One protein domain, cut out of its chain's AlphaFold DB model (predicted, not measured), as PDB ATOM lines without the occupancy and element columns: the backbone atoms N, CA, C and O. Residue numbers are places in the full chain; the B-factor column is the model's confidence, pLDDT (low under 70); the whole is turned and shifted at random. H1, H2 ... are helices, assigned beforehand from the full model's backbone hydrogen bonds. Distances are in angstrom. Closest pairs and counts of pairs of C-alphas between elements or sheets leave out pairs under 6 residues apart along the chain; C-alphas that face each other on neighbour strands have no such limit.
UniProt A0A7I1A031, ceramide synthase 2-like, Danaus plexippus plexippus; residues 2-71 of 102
ATOM      1  N   LEU A   2      39.679  47.809 -45.464       78.12
ATOM      2  CA  LEU A   2      39.613  46.440 -46.014       78.12
ATOM      3  C   LEU A   2      39.144  46.357 -47.482       78.12
ATOM      4  O   LEU A   2      39.620  45.506 -48.221       78.12
ATOM      5  N   LEU A   3      38.264  47.266 -47.923       81.81
ATOM      6  CA  LEU A   3      37.772  47.307 -49.308       81.81
ATOM      7  C   LEU A   3      38.871  47.369 -50.391       81.81
ATOM      8  O   LEU A   3      38.765  46.607 -51.346       81.81
ATOM      9  N   PRO A   4      39.928  48.202 -50.287       86.19
ATOM     10  CA  PRO A   4      40.963  48.245 -51.323       86.19
ATOM     11  C   PRO A   4      41.754  46.936 -51.429       86.19
ATOM     12  O   PRO A   4      42.101  46.529 -52.531       86.19
ATOM     13  N   LEU A   5      41.990  46.243 -50.309       87.19
ATOM     14  CA  LEU A   5      42.645  44.932 -50.312       87.19
ATOM     15  C   LEU A   5      41.755  43.867 -50.952       87.19
ATOM     16  O   LEU A   5      42.242  43.031 -51.704       87.19
ATOM     17  N   LEU A   6      40.451  43.917 -50.678       86.38
ATOM     18  CA  LEU A   6      39.487  42.989 -51.259       86.38
ATOM     19  C   LEU A   6      39.362  43.182 -52.778       86.38
ATOM     20  O   LEU A   6      39.332  42.202 -53.513       86.38
ATOM     21  N   ASN A   7      39.357  44.435 -53.238       84.94
ATOM     22  CA  ASN A   7      39.358  44.764 -54.663       84.94
ATOM     23  C   ASN A   7      40.662  44.328 -55.345       84.94
ATOM     24  O   ASN A   7      40.618  43.790 -56.443       84.94
ATOM     25  N   ALA A   8      41.810  44.508 -54.683       87.50
ATOM     26  CA  ALA A   8      43.093  44.032 -55.197       87.50
ATOM     27  C   ALA A   8      43.164  42.496 -55.259       87.50
ATOM     28  O   ALA A   8      43.737  41.941 -56.191       87.50
ATOM     29  N   PHE A   9      42.571  41.803 -54.283       89.38
ATOM     30  CA  PHE A   9      42.492  40.343 -54.271       89.38
ATOM     31  C   PHE A   9      41.616  39.801 -55.409       89.38
ATOM     32  O   PHE A   9      41.982  38.809 -56.035       89.38
ATOM     33  N   TRP A  10      40.494  40.463 -55.704       89.56
ATOM     34  CA  TRP A  10      39.566  40.098 -56.784       89.56
ATOM     35  C   TRP A  10      39.926  40.703 -58.149       89.56
ATOM     36  O   TRP A  10      39.045  40.920 -58.981       89.56
ATOM     37  N   ASN A  11      41.213  40.953 -58.398       90.00
ATOM     38  CA  ASN A  11      41.665  41.470 -59.684       90.00
ATOM     39  C   ASN A  11      41.311  40.505 -60.836       90.00
ATOM     40  O   ASN A  11      41.587  39.306 -60.756       90.00
ATOM     41  N   GLU A  12      40.715  41.031 -61.903       91.38
ATOM     42  CA  GLU A  12      40.190  40.251 -63.030       91.38
ATOM     43  C   GLU A  12      41.305  39.512 -63.776       91.38
ATOM     44  O   GLU A  12      41.155  38.331 -64.067       91.38
ATOM     45  N   ASP A  13      42.472  40.138 -63.941       88.81
ATOM     46  CA  ASP A  13      43.626  39.545 -64.635       88.81
ATOM     47  C   ASP A  13      44.195  38.290 -63.948       88.81
ATOM     48  O   ASP A  13      44.914  37.504 -64.563       88.81
ATOM     49  N   VAL A  14      43.927  38.117 -62.648       90.44
ATOM     50  CA  VAL A  14      44.432  36.980 -61.860       90.44
ATOM     51  C   VAL A  14      43.482  35.787 -61.936       90.44
ATOM     52  O   VAL A  14      43.931  34.640 -61.936       90.44
ATOM     53  N   TRP A  15      42.173  36.047 -61.967       88.88
ATOM     54  CA  TRP A  15      41.141  35.019 -61.816       88.88
ATOM     55  C   TRP A  15      40.399  34.690 -63.112       88.88
ATOM     56  O   TRP A  15      39.863  33.585 -63.224       88.88
ATOM     57  N   LEU A  16      40.339  35.618 -64.070       91.38
ATOM     58  CA  LEU A  16      39.550  35.482 -65.291       91.38
ATOM     59  C   LEU A  16      40.443  35.340 -66.530       91.38
ATOM     60  O   LEU A  16      41.565  35.843 -66.570       91.38
ATOM     61  N   PRO A  17      39.940  34.661 -67.576       90.56
ATOM     62  CA  PRO A  17      40.541  34.711 -68.901       90.56
ATOM     63  C   PRO A  17      40.566  36.142 -69.466       90.56
ATOM     64  O   PRO A  17      39.718  36.965 -69.107       90.56
ATOM     65  N   PRO A  18      41.473  36.436 -70.418       88.06
ATOM     66  CA  PRO A  18      41.521  37.743 -71.066       88.06
ATOM     67  C   PRO A  18      40.183  38.081 -71.743       88.06
ATOM     68  O   PRO A  18      39.526  37.206 -72.311       88.06
ATOM     69  N   ASN A  19      39.806  39.364 -71.718       87.56
ATOM     70  CA  ASN A  19      38.538  39.906 -72.235       87.56
ATOM     71  C   ASN A  19      37.268  39.466 -71.480       87.56
ATOM     72  O   ASN A  19      36.184  39.517 -72.055       87.56
ATOM     73  N   THR A  20      37.380  39.023 -70.225       87.31
ATOM     74  CA  THR A  20      36.215  38.694 -69.386       87.31
ATOM     75  C   THR A  20      36.275  39.466 -68.073       87.31
ATOM     76  O   THR A  20      37.323  39.499 -67.432       87.31
ATOM     77  N   THR A  21      35.150  40.046 -67.653       89.44
ATOM     78  CA  THR A  21      35.027  40.801 -66.396       89.44
ATOM     79  C   THR A  21      34.078  40.116 -65.412       89.44
ATOM     80  O   THR A  21      33.251  39.275 -65.787       89.44
ATOM     81  N   TRP A  22      34.119  40.504 -64.135       88.50
ATOM     82  CA  TRP A  22      33.139  40.006 -63.158       88.50
ATOM     83  C   TRP A  22      31.699  40.436 -63.490       88.50
ATOM     84  O   TRP A  22      30.750  39.749 -63.102       88.50
ATOM     85  N   ALA A  23      31.517  41.536 -64.230       85.75
ATOM     86  CA  ALA A  23      30.209  41.985 -64.711       85.75
ATOM     87  C   ALA A  23      29.619  41.025 -65.763       85.75
ATOM     88  O   ALA A  23      28.409  40.769 -65.773       85.75
ATOM     89  N   ASP A  24      30.469  40.404 -66.583       84.19
ATOM     90  CA  ASP A  24      30.055  39.402 -67.574       84.19
ATOM     91  C   ASP A  24      29.593  38.094 -66.923       84.19
ATOM     92  O   ASP A  24      28.801  37.352 -67.504       84.19
ATOM     93  N   LEU A  25      29.989  37.844 -65.675       84.62
ATOM     94  CA  LEU A  25      29.550  36.691 -64.885       84.62
ATOM     95  C   LEU A  25      28.325  36.992 -64.006       84.62
ATOM     96  O   LEU A  25      27.680  36.062 -63.523       84.62
ATOM     97  N   ALA A  26      27.970  38.267 -63.815       83.62
ATOM     98  CA  ALA A  26      26.833  38.658 -62.986       83.62
ATOM     99  C   ALA A  26      25.502  38.128 -63.563       83.62
ATOM    100  O   ALA A  26      25.308  38.163 -64.783       83.62
ATOM    101  N   PRO A  27      24.568  37.647 -62.725       80.94
ATOM    102  CA  PRO A  27      23.290  37.123 -63.197       80.94
ATOM    103  C   PRO A  27      22.464  38.219 -63.888       80.94
ATOM    104  O   PRO A  27      22.360  39.336 -63.386       80.94
ATOM    105  N   GLY A  28      21.871  37.898 -65.040       79.88
ATOM    106  CA  GLY A  28      21.059  38.826 -65.829       79.88
ATOM    107  C   GLY A  28      19.963  38.099 -66.619       79.88
ATOM    108  O   GLY A  28      20.094  36.896 -66.845       79.88
ATOM    109  N   PRO A  29      18.892  38.805 -67.028       73.38
ATOM    110  CA  PRO A  29      17.720  38.206 -67.680       73.38
ATOM    111  C   PRO A  29      18.044  37.537 -69.024       73.38
ATOM    112  O   PRO A  29      17.382  36.576 -69.401       73.38
ATOM    113  N   ASP A  30      19.101  37.992 -69.698       76.44
ATOM    114  CA  ASP A  30      19.491  37.516 -71.031       76.44
ATOM    115  C   ASP A  30      20.511  36.360 -70.987       76.44
ATOM    116  O   ASP A  30      20.974  35.889 -72.027       76.44
ATOM    117  N   LYS A  31      20.899  35.893 -69.790       76.44
ATOM    118  CA  LYS A  31      21.924  34.852 -69.618       76.44
ATOM    119  C   LYS A  31      21.284  33.485 -69.398       76.44
ATOM    120  O   LYS A  31      20.573  33.265 -68.424       76.44
ATOM    121  N   ALA A  32      21.614  32.538 -70.275       77.69
ATOM    122  CA  ALA A  32      21.138  31.155 -70.192       77.69
ATOM    123  C   ALA A  32      21.659  30.396 -68.955       77.69
ATOM    124  O   ALA A  32      21.057  29.409 -68.540       77.69
ATOM    125  N   VAL A  33      22.777  30.843 -68.370       79.94
ATOM    126  CA  VAL A  33      23.417  30.211 -67.209       79.94
ATOM    127  C   VAL A  33      23.597  31.239 -66.098       79.94
ATOM    128  O   VAL A  33      24.149  32.317 -66.313       79.94
ATOM    129  N   ILE A  34      23.148  30.879 -64.896       80.44
ATOM    130  CA  ILE A  34      23.309  31.672 -63.677       80.44
ATOM    131  C   ILE A  34      24.550  31.157 -62.943       80.44
ATOM    132  O   ILE A  34      24.542  30.050 -62.402       80.44
ATOM    133  N   TYR A  35      25.620  31.952 -62.930       82.88
ATOM    134  CA  TYR A  35      26.834  31.648 -62.174       82.88
ATOM    135  C   TYR A  35      26.683  32.024 -60.695       82.88
ATOM    136  O   TYR A  35      25.880  32.881 -60.325       82.88
ATOM    137  N   THR A  36      27.459  31.362 -59.835       82.56
ATOM    138  CA  THR A  36      27.496  31.682 -58.401       82.56
ATOM    139  C   THR A  36      28.307  32.951 -58.158       82.56
ATOM    140  O   THR A  36      29.327  33.178 -58.807       82.56
ATOM    141  N   ASP A  37      27.853  33.793 -57.227       85.44
ATOM    142  CA  ASP A  37      28.576  35.017 -56.880       85.44
ATOM    143  C   ASP A  37      29.879  34.661 -56.144       85.44
ATOM    144  O   ASP A  37      29.883  33.984 -55.111       85.44
ATOM    145  N   HIS A  38      30.996  35.154 -56.674       83.69
ATOM    146  CA  HIS A  38      32.341  34.981 -56.131       83.69
ATOM    147  C   HIS A  38      32.461  35.487 -54.682       83.69
ATOM    148  O   HIS A  38      33.254  34.967 -53.892       83.69
ATOM    149  N   ARG A  39      31.621  36.447 -54.277       83.75
ATOM    150  CA  ARG A  39      31.593  37.012 -52.916       83.75
ATOM    151  C   ARG A  39      31.067  36.029 -51.874       83.75
ATOM    152  O   ARG A  39      31.321  36.209 -50.682       83.75
ATOM    153  N   HIS A  40      30.379  34.967 -52.294       88.25
ATOM    154  CA  HIS A  40      29.815  33.983 -51.372       88.25
ATOM    155  C   HIS A  40      30.885  33.169 -50.630       88.25
ATOM    156  O   HIS A  40      30.600  32.600 -49.576       88.25
ATOM    157  N   VAL A  41      32.134  33.174 -51.113       88.19
ATOM    158  CA  VAL A  41      33.271  32.513 -50.452       88.19
ATOM    159  C   VAL A  41      33.535  33.040 -49.037       88.19
ATOM    160  O   VAL A  41      34.123  32.338 -48.216       88.19
ATOM    161  N   PHE A  42      33.072  34.252 -48.714       89.06
ATOM    162  CA  PHE A  42      33.261  34.836 -47.389       89.06
ATOM    163  C   PHE A  42      32.212  34.399 -46.369       89.06
ATOM    164  O   PHE A  42      32.503  34.486 -45.183       89.06
ATOM    165  N   PHE A  43      31.042  33.891 -46.774       90.81
ATOM    166  CA  PHE A  43      30.011  33.395 -45.847       90.81
ATOM    167  C   PHE A  43      30.438  32.244 -44.921       90.81
ATOM    168  O   PHE A  43      30.046  32.270 -43.749       90.81
ATOM    169  N   PRO A  44      31.233  31.245 -45.352       93.31
ATOM    170  CA  PRO A  44      31.682  30.191 -44.447       93.31
ATOM    171  C   PRO A  44      32.608  30.695 -43.332       93.31
ATOM    172  O   PRO A  44      32.690  30.044 -42.298       93.31
ATOM    173  N   ILE A  45      33.274  31.845 -43.484       93.44
ATOM    174  CA  ILE A  45      34.194  32.386 -42.467       93.44
ATOM    175  C   ILE A  45      33.460  32.794 -41.175       93.44
ATOM    176  O   ILE A  45      33.777  32.236 -40.120       93.44
ATOM    177  N   PRO A  46      32.470  33.713 -41.189       95.62
ATOM    178  CA  PRO A  46      31.702  34.036 -39.993       95.62
ATOM    179  C   PRO A  46      30.917  32.821 -39.500       95.62
ATOM    180  O   PRO A  46      30.807  32.620 -38.293       95.62
ATOM    181  N   LEU A  47      30.436  31.962 -40.404       96.44
ATOM    182  CA  LEU A  47      29.741  30.738 -40.022       96.44
ATOM    183  C   LEU A  47      30.656  29.785 -39.231       96.44
ATOM    184  O   LEU A  47      30.252  29.261 -38.195       96.44
ATOM    185  N   ALA A  48      31.906  29.605 -39.658       96.69
ATOM    186  CA  ALA A  48      32.898  28.815 -38.937       96.69
ATOM    187  C   ALA A  48      33.191  29.409 -37.552       96.69
ATOM    188  O   ALA A  48      33.257  28.665 -36.574       96.69
ATOM    189  N   LEU A  49      33.295  30.739 -37.436       97.50
ATOM    190  CA  LEU A  49      33.452  31.405 -36.138       97.50
ATOM    191  C   LEU A  49      32.263  31.128 -35.210       97.50
ATOM    192  O   LEU A  49      32.467  30.830 -34.029       97.50
ATOM    193  N   VAL A  50      31.035  31.161 -35.737       97.62
ATOM    194  CA  VAL A  50      29.827  30.798 -34.982       97.62
ATOM    195  C   VAL A  50      29.895  29.343 -34.527       97.62
ATOM    196  O   VAL A  50      29.705  29.079 -33.341       97.62
ATOM    197  N   PHE A  51      30.232  28.403 -35.412       97.38
ATOM    198  CA  PHE A  51      30.342  26.987 -35.053       97.38
ATOM    199  C   PHE A  51      31.430  26.714 -34.013       97.38
ATOM    200  O   PHE A  51      31.204  25.935 -33.087       97.38
ATOM    201  N   ILE A  52      32.591  27.362 -34.118       97.06
ATOM    202  CA  ILE A  52      33.678  27.230 -33.137       97.06
ATOM    203  C   ILE A  52      33.240  27.788 -31.782       97.06
ATOM    204  O   ILE A  52      33.457  27.152 -30.750       97.06
ATOM    205  N   THR A  53      32.585  28.949 -31.780       97.00
ATOM    206  CA  THR A  53      32.076  29.576 -30.553       97.00
ATOM    207  C   THR A  53      31.007  28.704 -29.905       97.00
ATOM    208  O   THR A  53      31.078  28.418 -28.711       97.00
ATOM    209  N   LEU A  54      30.056  28.211 -30.699       97.44
ATOM    210  CA  LEU A  54      29.019  27.291 -30.251       97.44
ATOM    211  C   LEU A  54      29.631  26.017 -29.667       97.44
ATOM    212  O   LEU A  54      29.260  25.610 -28.569       97.44
ATOM    213  N   ARG A  55      30.612  25.422 -30.353       95.88
ATOM    214  CA  ARG A  55      31.348  24.254 -29.859       95.88
ATOM    215  C   ARG A  55      31.981  24.537 -28.501       95.88
ATOM    216  O   ARG A  55      31.825  23.730 -27.589       95.88
ATOM    217  N   TYR A  56      32.658  25.673 -28.353       95.62
ATOM    218  CA  TYR A  56      33.304  26.047 -27.097       95.62
ATOM    219  C   TYR A  56      32.294  26.226 -25.956       95.62
ATOM    220  O   TYR A  56      32.520  25.751 -24.842       95.62
ATOM    221  N   ILE A  57      31.153  26.862 -26.236       96.38
ATOM    222  CA  ILE A  57      30.067  27.036 -25.266       96.38
ATOM    223  C   ILE A  57      29.503  25.674 -24.852       96.38
ATOM    224  O   ILE A  57      29.410  25.392 -23.659       96.38
ATOM    225  N   LEU A  58      29.173  24.805 -25.807       94.88
ATOM    226  CA  LEU A  58      28.638  23.473 -25.514       94.88
ATOM    227  C   LEU A  58      29.627  22.636 -24.703       94.88
ATOM    228  O   LEU A  58      29.253  22.035 -23.698       94.88
ATOM    229  N   GLU A  59      30.903  22.645 -25.077       91.00
ATOM    230  CA  GLU A  59      31.943  21.934 -24.338       91.00
ATOM    231  C   GLU A  59      32.052  22.423 -22.895       91.00
ATOM    232  O   GLU A  59      32.072  21.623 -21.955       91.00
ATOM    233  N   ARG A  60      32.058  23.741 -22.700       88.06
ATOM    234  CA  ARG A  60      32.285  24.328 -21.384       88.06
ATOM    235  C   ARG A  60      31.062  24.279 -20.472       88.06
ATOM    236  O   ARG A  60      31.228  24.074 -19.270       88.06
ATOM    237  N   PHE A  61      29.871  24.503 -21.015       90.62
ATOM    238  CA  PHE A  61      28.647  24.684 -20.232       90.62
ATOM    239  C   PHE A  61      27.719  23.478 -20.248       90.62
ATOM    240  O   PHE A  61      26.898  23.363 -19.345       90.62
ATOM    241  N   VAL A  62      27.838  22.581 -21.226       91.12
ATOM    242  CA  VAL A  62      27.009  21.372 -21.300       91.12
ATOM    243  C   VAL A  62      27.856  20.144 -21.002       91.12
ATOM    244  O   VAL A  62      27.605  19.459 -20.012       91.12
ATOM    245  N   PHE A  63      28.907  19.886 -21.784       88.50
ATOM    246  CA  PHE A  63      29.677  18.646 -21.654       88.50
ATOM    247  C   PHE A  63      30.514  18.584 -20.374       88.50
ATOM    248  O   PHE A  63      30.528  17.543 -19.721       88.50
ATOM    249  N   ALA A  64      31.165  19.676 -19.959       85.88
ATOM    250  CA  ALA A  64      31.938  19.688 -18.715       85.88
ATOM    251  C   ALA A  64      31.086  19.417 -17.451       85.88
ATOM    252  O   ALA A  64      31.456  18.530 -16.678       85.88
ATOM    253  N   PRO A  65      29.950  20.103 -17.196       85.12
ATOM    254  CA  PRO A  65      29.109  19.768 -16.046       85.12
ATOM    255  C   PRO A  65      28.430  18.405 -16.192       85.12
ATOM    256  O   PRO A  65      28.311  17.696 -15.195       85.12
ATOM    257  N   PHE A  66      28.055  17.995 -17.407       87.75
ATOM    258  CA  PHE A  66      27.515  16.658 -17.649       87.75
ATOM    259  C   PHE A  66      28.531  15.553 -17.313       87.75
ATOM    260  O   PHE A  66      28.203  14.599 -16.612       87.75
ATOM    261  N   GLY A  67      29.794  15.712 -17.718       86.94
ATOM    262  CA  GLY A  67      30.873  14.790 -17.355       86.94
ATOM    263  C   GLY A  67      31.100  14.726 -15.844       86.94
ATOM    264  O   GLY A  67      31.257  13.641 -15.289       86.94
ATOM    265  N   ARG A  68      31.030  15.873 -15.153       84.75
ATOM    266  CA  ARG A  68      31.101  15.913 -13.683       84.75
ATOM    267  C   ARG A  68      29.917  15.209 -13.025       84.75
ATOM    268  O   ARG A  68      30.127  14.512 -12.037       84.75
ATOM    269  N   TYR A  69      28.708  15.363 -13.566       86.38
ATOM    270  CA  TYR A  69      27.520  14.643 -13.095       86.38
ATOM    271  C   TYR A  69      27.680  13.124 -13.251       86.38
ATOM    272  O   TYR A  69      27.336  12.372 -12.346       86.38
ATOM    273  N   LEU A  70      28.307  12.677 -14.342       88.31
ATOM    274  CA  LEU A  70      28.682  11.276 -14.568       88.31
ATOM    275  C   LEU A  70      29.874  10.796 -13.712       88.31
ATOM    276  O   LEU A  70      30.332   9.667 -13.872       88.31
ATOM    277  N   GLY A  71      30.409  11.632 -12.817       84.75
ATOM    278  CA  GLY A  71      31.529  11.280 -11.943       84.75
ATOM    279  C   GLY A  71      32.903  11.310 -12.620       84.75
ATOM    280  O   GLY A  71      33.901  10.938 -11.995       84.75
TER     281      GLY A  71
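This is residues 2 to 71 of the 102 residues of the protein "ceramide synthase 2-like" of Danaus plexippus plexippus (UniProt A0A7I1A031). One long helix, H5, sticks out as an arm from a loose head of three short helices, H1 to H3, and a long loop, with short H4 at the arm's base. The printed part has 70 residues with five named helices, H1 to H5 in chain order, and no named strand: all helix. It is extended, with a radius of gyration of the C-alphas of 21.5 A and spans of 67 by 30 by 17 A.

H5, residues 44 to 69, is 35.2 A long and ends at C-alpha 69 (27.520, 14.643, -13.095). H4 is residues 38 to 42, 8.8 A; H3 22 to 25, 5.2 A; H2 12 to 15, 5.5 A; H1 2 to 9, 10.7 A, beginning at C-alpha 2 (39.613, 46.440, -46.014).

H5 and H4 meet only through their tight link. H2 and H3 are close but not clearly touching, the closest C-alphas, of Glu 12 and Trp 22, being 7.1 A apart. H1 is apart from H2, and H3 from H4. Every O i to N i+4 pair is within hydrogen-bond range in H1, 19 of 22 in H5 and 0 of 1 in H4, which has 2 of 2 O i to N i+3 pairs within range; H2 and H3 are too short for an O i to N i+4 pair.

The C-alphas farthest apart, of Asn 19 and Gly 71, are 67.1 A apart. The printed part has no cut; the H3 to H4 link, residues 26 to 37, is long. No printed residue is under pLDDT 70.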